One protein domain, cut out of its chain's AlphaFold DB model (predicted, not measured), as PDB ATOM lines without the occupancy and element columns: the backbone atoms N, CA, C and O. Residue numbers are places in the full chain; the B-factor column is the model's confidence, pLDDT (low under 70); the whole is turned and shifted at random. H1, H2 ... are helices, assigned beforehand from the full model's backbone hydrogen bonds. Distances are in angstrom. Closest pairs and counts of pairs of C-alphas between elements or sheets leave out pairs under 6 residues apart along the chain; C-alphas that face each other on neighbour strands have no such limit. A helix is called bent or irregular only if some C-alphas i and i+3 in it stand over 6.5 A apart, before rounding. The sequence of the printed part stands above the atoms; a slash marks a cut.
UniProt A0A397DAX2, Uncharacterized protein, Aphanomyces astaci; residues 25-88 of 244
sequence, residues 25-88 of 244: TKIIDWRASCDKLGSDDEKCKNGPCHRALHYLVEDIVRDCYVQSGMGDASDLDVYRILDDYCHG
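What this domain is: This is residues 25 to 88 of the 244 residues of an uncharacterized protein of Aphanomyces astaci (UniProt A0A397DAX2). Three helices, H1, H3 and H5, make the body, their centres set as a triangle, with H3 crossing both H1 and H5 steeply. The short H2 packs at one end of the long axis, and H4 lies at the other end, folded back on the first residues of H5 as a helical hairpin. The 64 printed residues hold five named helices, H1 to H5 in chain order, and no named strand; the class is all helix. The whole is compact, with a radius of gyration of the C-alphas of 11.0 A and spans of 31 by 21 by 15 A.

Where its parts are: H1, residues 25 to 35, begins at C-alpha 25 (-54.424, 25.691, 41.463) and is 15.2 A long. H2 is residues 40 to 45, H3 residues 47 to 56, 14.3 A, and H4 residues 59 to 67, 12.2 A. H5, residues 73 to 87, 21.6 A, ends at C-alpha 87 (-42.021, 25.329, 18.022); it is only just irregular, C-alphas 75 and 78 being 6.8 A apart.

How they stand to each other: H3 and H5 are the hubs and touch at a steep tilt of 48 degrees, closest at the C-alphas of Leu 53 and Asp 83, 5.6 A. H3 touches H1 at 53 degrees, steep, closest at Cys 34 and Cys 49, 4.8 A between C-alphas. H2 and H3 only just touch, only at the corner, with 3 pairs of C-alphas within 8 A. Residues 82 to 86 of H5 touch H2, closest at the C-alphas of Cys 44 and Cys 86, 5.3 A. In the hairpin, H4 touches residues 73 to 76 of H5 at a shallow tilt of 25 degrees, opposite ways, closest at the C-alphas of Arg 62 and Ala 73, 5.4 A. H1 and H5 are near each other; H2 and H4 are apart. Each O i to N i+4 pair is within hydrogen-bond range in H2, H3 and H4, against 6 of 7 in H1 and 8 of 11 in H5.

The domain as a whole: The C-alphas of Gly 69 and Gly 88, 32.0 A apart, are the two farthest apart. The printed part has no cut, and the four links are tight. Mean pLDDT of the printed part is 96.1, and no printed residue is under 70.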
ATOM      1  N   THR A  25     -53.923  27.040  41.771       96.38
ATOM      2  CA  THR A  25     -54.424  25.691  41.463       96.38
ATOM      3  C   THR A  25     -54.281  25.366  39.983       96.38
ATOM      4  O   THR A  25     -53.792  24.297  39.633       96.38
ATOM      5  N   LYS A  26     -54.609  26.323  39.108       96.19
ATOM      6  CA  LYS A  26     -54.420  26.172  37.668       96.19
ATOM      7  C   LYS A  26     -52.938  25.963  37.339       96.19
ATOM      8  O   LYS A  26     -52.611  25.055  36.591       96.19
ATOM      9  N   ILE A  27     -52.021  26.718  37.934       96.31
ATOM     10  CA  ILE A  27     -50.583  26.517  37.684       96.31
ATOM     11  C   ILE A  27     -50.140  25.095  38.062       96.31
ATOM     12  O   ILE A  27     -49.465  24.440  37.271       96.31
ATOM     13  N   ILE A  28     -50.574  24.584  39.217       97.00
ATOM     14  CA  ILE A  28     -50.269  23.212  39.665       97.00
ATOM     15  C   ILE A  28     -50.802  22.175  38.669       97.00
ATOM     16  O   ILE A  28     -50.049  21.312  38.218       97.00
ATOM     17  N   ASP A  29     -52.078  22.276  38.295       97.81
ATOM     18  CA  ASP A  29     -52.733  21.299  37.417       97.81
ATOM     19  C   ASP A  29     -52.101  21.269  36.019       97.81
ATOM     20  O   ASP A  29     -51.916  20.207  35.415       97.81
ATOM     21  N   TRP A  30     -51.738  22.441  35.500       97.31
ATOM     22  CA  TRP A  30     -51.139  22.569  34.178       97.31
ATOM     23  C   TRP A  30     -49.693  22.061  34.161       97.31
ATOM     24  O   TRP A  30     -49.329  21.348  33.224       97.31
ATOM     25  N   ARG A  31     -48.905  22.289  35.220       97.81
ATOM     26  CA  ARG A  31     -47.586  21.647  35.388       97.81
ATOM     27  C   ARG A  31     -47.700  20.125  35.432       97.81
ATOM     28  O   ARG A  31     -47.059  19.429  34.647       97.81
ATOM     29  N   ALA A  32     -48.617  19.608  36.249       97.94
ATOM     30  CA  ALA A  32     -48.871  18.174  36.366       97.94
ATOM     31  C   ALA A  32     -49.311  17.529  35.037       97.94
ATOM     32  O   ALA A  32     -49.067  16.343  34.798       97.94
ATOM     33  N   SER A  33     -49.945  18.297  34.144       97.50
ATOM     34  CA  SER A  33     -50.313  17.815  32.811       97.50
ATOM     35  C   SER A  33     -49.100  17.471  31.935       97.50
ATOM     36  O   SER A  33     -49.213  16.574  31.098       97.50
ATOM     37  N   CYS A  34     -47.956  18.119  32.176       97.56
ATOM     38  CA  CYS A  34     -46.691  17.898  31.482       97.56
ATOM     39  C   CYS A  34     -45.745  16.962  32.241       97.56
ATOM     40  O   CYS A  34     -45.135  16.091  31.626       97.56
ATOM     41  N   ASP A  35     -45.645  17.098  33.565       97.00
ATOM     42  CA  ASP A  35     -44.657  16.377  34.389       97.00
ATOM     43  C   ASP A  35     -44.891  14.857  34.429       97.00
ATOM     44  O   ASP A  35     -43.986  14.086  34.737       97.00
ATOM     45  N   LYS A  36     -46.105  14.413  34.090       95.12
ATOM     46  CA  LYS A  36     -46.461  12.990  33.983       95.12
ATOM     47  C   LYS A  36     -45.981  12.310  32.694       95.12
ATOM     48  O   LYS A  36     -46.121  11.096  32.574       95.12
ATOM     49  N   LEU A  37     -45.530  13.085  31.709       95.06
ATOM     50  CA  LEU A  37     -45.124  12.598  30.392       95.06
ATOM     51  C   LEU A  37     -43.612  12.374  30.368       95.06
ATOM     52  O   LEU A  37     -42.865  13.081  31.046       95.06
ATOM     53  N   GLY A  38     -43.164  11.393  29.588       93.62
ATOM     54  CA  GLY A  38     -41.770  10.970  29.577       93.62
ATOM     55  C   GLY A  38     -40.869  11.955  28.840       93.62
ATOM     56  O   GLY A  38     -40.119  12.708  29.461       93.62
ATOM     57  N   SER A  39     -40.907  11.916  27.507       95.00
ATOM     58  CA  SER A  39     -39.998  12.699  26.661       95.00
ATOM     59  C   SER A  39     -40.579  14.051  26.251       95.00
ATOM     60  O   SER A  39     -41.792  14.259  26.258       95.00
ATOM     61  N   ASP A  40     -39.712  14.970  25.831       94.50
ATOM     62  CA  ASP A  40     -40.144  16.282  25.339       94.50
ATOM     63  C   ASP A  40     -40.954  16.161  24.040       94.50
ATOM     64  O   ASP A  40     -41.973  16.828  23.884       94.50
ATOM     65  N   ASP A  41     -40.615  15.207  23.168       94.94
ATOM     66  CA  ASP A  41     -41.434  14.877  21.994       94.94
ATOM     67  C   ASP A  41     -42.845  14.409  22.368       94.94
ATOM     68  O   ASP A  41     -43.820  14.719  21.675       94.94
ATOM     69  N   GLU A  42     -42.969  13.626  23.443       96.56
ATOM     70  CA  GLU A  42     -44.262  13.175  23.957       96.56
ATOM     71  C   GLU A  42     -45.064  14.357  24.511       96.56
ATOM     72  O   GLU A  42     -46.254  14.492  24.210       96.56
ATOM     73  N   LYS A  43     -44.407  15.252  25.255       96.75
ATOM     74  CA  LYS A  43     -45.008  16.483  25.780       96.75
ATOM     75  C   LYS A  43     -45.510  17.397  24.665       96.75
ATOM     76  O   LYS A  43     -46.659  17.829  24.726       96.75
ATOM     77  N   CYS A  44     -44.722  17.601  23.608       96.62
ATOM     78  CA  CYS A  44     -45.111  18.445  22.477       96.62
ATOM     79  C   CYS A  44     -46.318  17.906  21.703       96.62
ATOM     80  O   CYS A  44     -47.136  18.688  21.219       96.62
ATOM     81  N   LYS A  45     -46.461  16.577  21.606       96.69
ATOM     82  CA  LYS A  45     -47.606  15.923  20.945       96.69
ATOM     83  C   LYS A  45     -48.855  15.867  21.829       96.69
ATOM     84  O   LYS A  45     -49.959  15.646  21.327       96.69
ATOM     85  N   ASN A  46     -48.714  16.040  23.142       98.06
ATOM     86  CA  ASN A  46     -49.824  15.972  24.080       98.06
ATOM     87  C   ASN A  46     -50.586  17.305  24.127       98.06
ATOM     88  O   ASN A  46     -50.123  18.274  24.714       98.06
ATOM     89  N   GLY A  47     -51.797  17.348  23.563       97.56
ATOM     90  CA  GLY A  47     -52.602  18.577  23.497       97.56
ATOM     91  C   GLY A  47     -52.831  19.296  24.843       97.56
ATOM     92  O   GLY A  47     -52.712  20.521  24.884       97.56
ATOM     93  N   PRO A  48     -53.173  18.594  25.944       98.12
ATOM     94  CA  PRO A  48     -53.250  19.203  27.272       98.12
ATOM     95  C   PRO A  48     -51.942  19.850  27.739       98.12
ATOM     96  O   PRO A  48     -51.979  21.018  28.115       98.12
ATOM     97  N   CYS A  49     -50.815  19.132  27.668       98.38
ATOM     98  CA  CYS A  49     -49.515  19.687  28.041       98.38
ATOM     99  C   CYS A  49     -49.113  20.840  27.116       98.38
ATOM    100  O   CYS A  49     -48.745  21.895  27.603       98.38
ATOM    101  N   HIS A  50     -49.278  20.719  25.800       97.75
ATOM    102  CA  HIS A  50     -48.917  21.786  24.862       97.75
ATOM    103  C   HIS A  50     -49.683  23.089  25.143       97.75
ATOM    104  O   HIS A  50     -49.102  24.167  25.198       97.75
ATOM    105  N   ARG A  51     -50.990  23.004  25.424       97.94
ATOM    106  CA  ARG A  51     -51.751  24.181  25.876       97.94
ATOM    107  C   ARG A  51     -51.251  24.715  27.227       97.94
ATOM    108  O   ARG A  51     -51.414  25.901  27.492       97.94
ATOM    109  N   ALA A  52     -50.702  23.847  28.079       98.12
ATOM    110  CA  ALA A  52     -50.120  24.216  29.368       98.12
ATOM    111  C   ALA A  52     -48.915  25.095  29.198       98.12
ATOM    112  O   ALA A  52     -48.809  26.084  29.908       98.12
ATOM    113  N   LEU A  53     -48.054  24.746  28.249       97.88
ATOM    114  CA  LEU A  53     -46.856  25.505  27.951       97.88
ATOM    115  C   LEU A  53     -47.232  26.948  27.633       97.88
ATOM    116  O   LEU A  53     -46.834  27.834  28.379       97.88
ATOM    117  N   HIS A  54     -48.153  27.168  26.692       97.25
ATOM    118  CA  HIS A  54     -48.637  28.514  26.374       97.25
ATOM    119  C   HIS A  54     -49.176  29.302  27.573       97.25
ATOM    120  O   HIS A  54     -49.034  30.514  27.589       97.25
ATOM    121  N   TYR A  55     -49.774  28.647  28.573       96.44
ATOM    122  CA  TYR A  55     -50.233  29.315  29.794       96.44
ATOM    123  C   TYR A  55     -49.089  29.568  30.790       96.44
ATOM    124  O   TYR A  55     -48.981  30.650  31.355       96.44
ATOM    125  N   LEU A  56     -48.236  28.572  31.032       97.00
ATOM    126  CA  LEU A  56     -47.176  28.608  32.045       97.00
ATOM    127  C   LEU A  56     -46.033  29.565  31.685       97.00
ATOM    128  O   LEU A  56     -45.325  30.022  32.584       97.00
ATOM    129  N   VAL A  57     -45.854  29.863  30.396       96.44
ATOM    130  CA  VAL A  57     -44.812  30.779  29.908       96.44
ATOM    131  C   VAL A  57     -45.227  32.246  29.934       96.44
ATOM    132  O   VAL A  57     -44.365  33.108  29.789       96.44
ATOM    133  N   GLU A  58     -46.511  32.558  30.142       95.44
ATOM    134  CA  GLU A  58     -46.959  33.948  30.223       95.44
ATOM    135  C   GLU A  58     -46.341  34.641  31.446       95.44
ATOM    136  O   GLU A  58     -46.432  34.136  32.570       95.44
ATOM    137  N   ASP A  59     -45.776  35.839  31.254       94.50
ATOM    138  CA  ASP A  59     -45.137  36.619  32.328       94.50
ATOM    139  C   ASP A  59     -46.046  36.781  33.541       94.50
ATOM    140  O   ASP A  59     -45.625  36.659  34.688       94.50
ATOM    141  N   ILE A  60     -47.337  36.956  33.287       93.38
ATOM    142  CA  ILE A  60     -48.304  37.112  34.350       93.38
ATOM    143  C   ILE A  60     -48.517  35.863  35.205       93.38
ATOM    144  O   ILE A  60     -48.767  35.945  36.412       93.38
ATOM    145  N   VAL A  61     -48.446  34.693  34.587       95.38
ATOM    146  CA  VAL A  61     -48.577  33.424  35.293       95.38
ATOM    147  C   VAL A  61     -47.325  33.183  36.125       95.38
ATOM    148  O   VAL A  61     -47.428  32.739  37.270       95.38
ATOM    149  N   ARG A  62     -46.159  33.568  35.602       95.94
ATOM    150  CA  ARG A  62     -44.881  33.521  36.320       95.94
ATOM    151  C   ARG A  62     -44.863  34.489  37.508       95.94
ATOM    152  O   ARG A  62     -44.477  34.089  38.604       95.94
ATOM    153  N   ASP A  63     -45.389  35.699  37.348       95.38
ATOM    154  CA  ASP A  63     -45.569  36.655  38.446       95.38
ATOM    155  C   ASP A  63     -46.534  36.123  39.514       95.38
ATOM    156  O   ASP A  63     -46.259  36.211  40.713       95.38
ATOM    157  N   CYS A  64     -47.651  35.527  39.091       95.50
ATOM    158  CA  CYS A  64     -48.610  34.877  39.984       95.50
ATOM    159  C   CYS A  64     -47.968  33.726  40.773       95.50
ATOM    160  O   CYS A  64     -48.217  33.607  41.974       95.50
ATOM    161  N   TYR A  65     -47.120  32.910  40.140       96.56
ATOM    162  CA  TYR A  65     -46.389  31.818  40.791       96.56
ATOM    163  C   TYR A  65     -45.498  32.328  41.935       96.56
ATOM    164  O   TYR A  65     -45.578  31.816  43.057       96.56
ATOM    165  N   VAL A  66     -44.728  33.393  41.680       96.88
ATOM    166  CA  VAL A  66     -43.846  34.020  42.680       96.88
ATOM    167  C   VAL A  66     -44.652  34.680  43.798       96.88
ATOM    168  O   VAL A  66     -44.415  34.418  44.976       96.88
ATOM    169  N   GLN A  67     -45.644  35.504  43.454       95.19
ATOM    170  CA  GLN A  67     -46.458  36.229  44.440       95.19
ATOM    171  C   GLN A  67     -47.287  35.295  45.327       95.19
ATOM    172  O   GLN A  67     -47.578  35.629  46.474       95.19
ATOM    173  N   SER A  68     -47.638  34.112  44.818       94.75
ATOM    174  CA  SER A  68     -48.352  33.082  45.579       94.75
ATOM    175  C   SER A  68     -47.434  32.246  46.477       94.75
ATOM    176  O   SER A  68     -47.921  31.350  47.163       94.75
ATOM    177  N   GLY A  69     -46.121  32.509  46.480       96.44
ATOM    178  CA  GLY A  69     -45.147  31.801  47.312       96.44
ATOM    179  C   GLY A  69     -44.892  30.356  46.879       96.44
ATOM    180  O   GLY A  69     -44.506  29.536  47.708       96.44
ATOM    181  N   MET A  70     -45.132  30.022  45.605       95.81
ATOM    182  CA  MET A  70     -44.935  28.661  45.088       95.81
ATOM    183  C   MET A  70     -43.470  28.350  44.755       95.81
ATOM    184  O   MET A  70     -43.109  27.178  44.681       95.81
ATOM    185  N   GLY A  71     -42.646  29.381  44.566       96.31
ATOM    186  CA  GLY A  71     -41.230  29.273  44.225       96.31
ATOM    187  C   GLY A  71     -40.754  30.481  43.422       96.31
ATOM    188  O   GLY A  71     -41.453  31.494  43.337       96.31
ATOM    189  N   ASP A  72     -39.577  30.361  42.816       97.12
ATOM    190  CA  ASP A  72     -39.010  31.395  41.951       97.12
ATOM    191  C   ASP A  72     -39.534  31.261  40.514       97.12
ATOM    192  O   ASP A  72     -39.845  30.169  40.040       97.12
ATOM    193  N   ALA A  73     -39.582  32.365  39.762       94.12
ATOM    194  CA  ALA A  73     -40.037  32.342  38.364       94.12
ATOM    195  C   ALA A  73     -39.194  31.407  37.471       94.12
ATOM    196  O   ALA A  73     -39.688  30.900  36.460       94.12
ATOM    197  N   SER A  74     -37.934  31.158  37.851       95.88
ATOM    198  CA  SER A  74     -37.037  30.218  37.171       95.88
ATOM    199  C   SER A  74     -37.504  28.766  37.246       95.88
ATOM    200  O   SER A  74     -37.169  27.983  36.363       95.88
ATOM    201  N   ASP A  75     -38.330  28.398  38.230       96.38
ATOM    202  CA  ASP A  75     -38.906  27.049  38.311       96.38
ATOM    203  C   ASP A  75     -39.770  26.722  37.086       96.38
ATOM    204  O   ASP A  75     -39.950  25.556  36.733       96.38
ATOM    205  N   LEU A  76     -40.310  27.754  36.428       96.62
ATOM    206  CA  LEU A  76     -41.126  27.617  35.226       96.62
ATOM    207  C   LEU A  76     -40.310  27.702  33.928       96.62
ATOM    208  O   LEU A  76     -40.863  27.458  32.855       96.62
ATOM    209  N   ASP A  77     -39.003  27.984  33.991       96.44
ATOM    210  CA  ASP A  77     -38.155  28.068  32.792       96.44
ATOM    211  C   ASP A  77     -38.084  26.743  32.033       96.44
ATOM    212  O   ASP A  77     -37.967  26.743  30.810       96.44
ATOM    213  N   VAL A  78     -38.240  25.614  32.730       95.44
ATOM    214  CA  VAL A  78     -38.330  24.295  32.093       95.44
ATOM    215  C   VAL A  78     -39.494  24.209  31.098       95.44
ATOM    216  O   VAL A  78     -39.344  23.593  30.047       95.44
ATOM    217  N   TYR A  79     -40.626  24.867  31.373       96.81
ATOM    218  CA  TYR A  79     -41.780  24.887  30.468       96.81
ATOM    219  C   TYR A  79     -41.604  25.897  29.334       96.81
ATOM    220  O   TYR A  79     -42.092  25.650  28.239       96.81
ATOM    221  N   ARG A  80     -40.858  26.985  29.560       96.25
ATOM    222  CA  ARG A  80     -40.475  27.938  28.506       96.25
ATOM    223  C   ARG A  80     -39.566  27.301  27.467       96.25
ATOM    224  O   ARG A  80     -39.882  27.325  26.290       96.25
ATOM    225  N   ILE A  81     -38.494  26.653  27.916       95.50
ATOM    226  CA  ILE A  81     -37.565  25.955  27.018       95.50
ATOM    227  C   ILE A  81     -38.293  24.826  26.269       95.50
ATOM    228  O   ILE A  81     -38.013  24.570  25.101       95.50
ATOM    229  N   LEU A  82     -39.239  24.153  26.927       96.12
ATOM    230  CA  LEU A  82     -40.056  23.124  26.293       96.12
ATOM    231  C   LEU A  82     -41.034  23.697  25.252       96.12
ATOM    232  O   LEU A  82     -41.208  23.068  24.214       96.12
ATOM    233  N   ASP A  83     -41.643  24.864  25.488       96.56
ATOM    234  CA  ASP A  83     -42.471  25.550  24.481       96.56
ATOM    235  C   ASP A  83     -41.626  25.895  23.249       96.56
ATOM    236  O   ASP A  83     -41.947  25.461  22.144       96.56
ATOM    237  N   ASP A  84     -40.472  26.542  23.455       95.69
ATOM    238  CA  ASP A  84     -39.522  26.879  22.388       95.69
ATOM    239  C   ASP A  84     -39.112  25.628  21.586       95.69
ATOM    240  O   ASP A  84     -39.023  25.662  20.355       95.69
ATOM    241  N   TYR A  85     -38.885  24.500  22.269       94.88
ATOM    242  CA  TYR A  85     -38.589  23.220  21.629       94.88
ATOM    243  C   TYR A  85     -39.744  22.728  20.752       94.88
ATOM    244  O   TYR A  85     -39.518  22.314  19.613       94.88
ATOM    245  N   CYS A  86     -40.981  22.797  21.249       95.50
ATOM    246  CA  CYS A  86     -42.155  22.363  20.498       95.50
ATOM    247  C   CYS A  86     -42.389  23.189  19.224       95.50
ATOM    248  O   CYS A  86     -42.929  22.650  18.254       95.50
ATOM    249  N   HIS A  87     -41.954  24.452  19.201       95.00
ATOM    250  CA  HIS A  87     -42.021  25.329  18.022       95.00
ATOM    251  C   HIS A  87     -40.752  25.288  17.153       95.00
ATOM    252  O   HIS A  87     -40.719  25.885  16.078       95.00
ATOM    253  N   GLY A  88     -39.719  24.546  17.566       86.62
ATOM    254  CA  GLY A  88     -38.444  24.446  16.849       86.62
ATOM    255  C   GLY A  88     -37.573  25.704  16.949       86.62
ATOM    256  O   GLY A  88     -36.673  25.892  16.131       86.62
TER     257      GLY A  88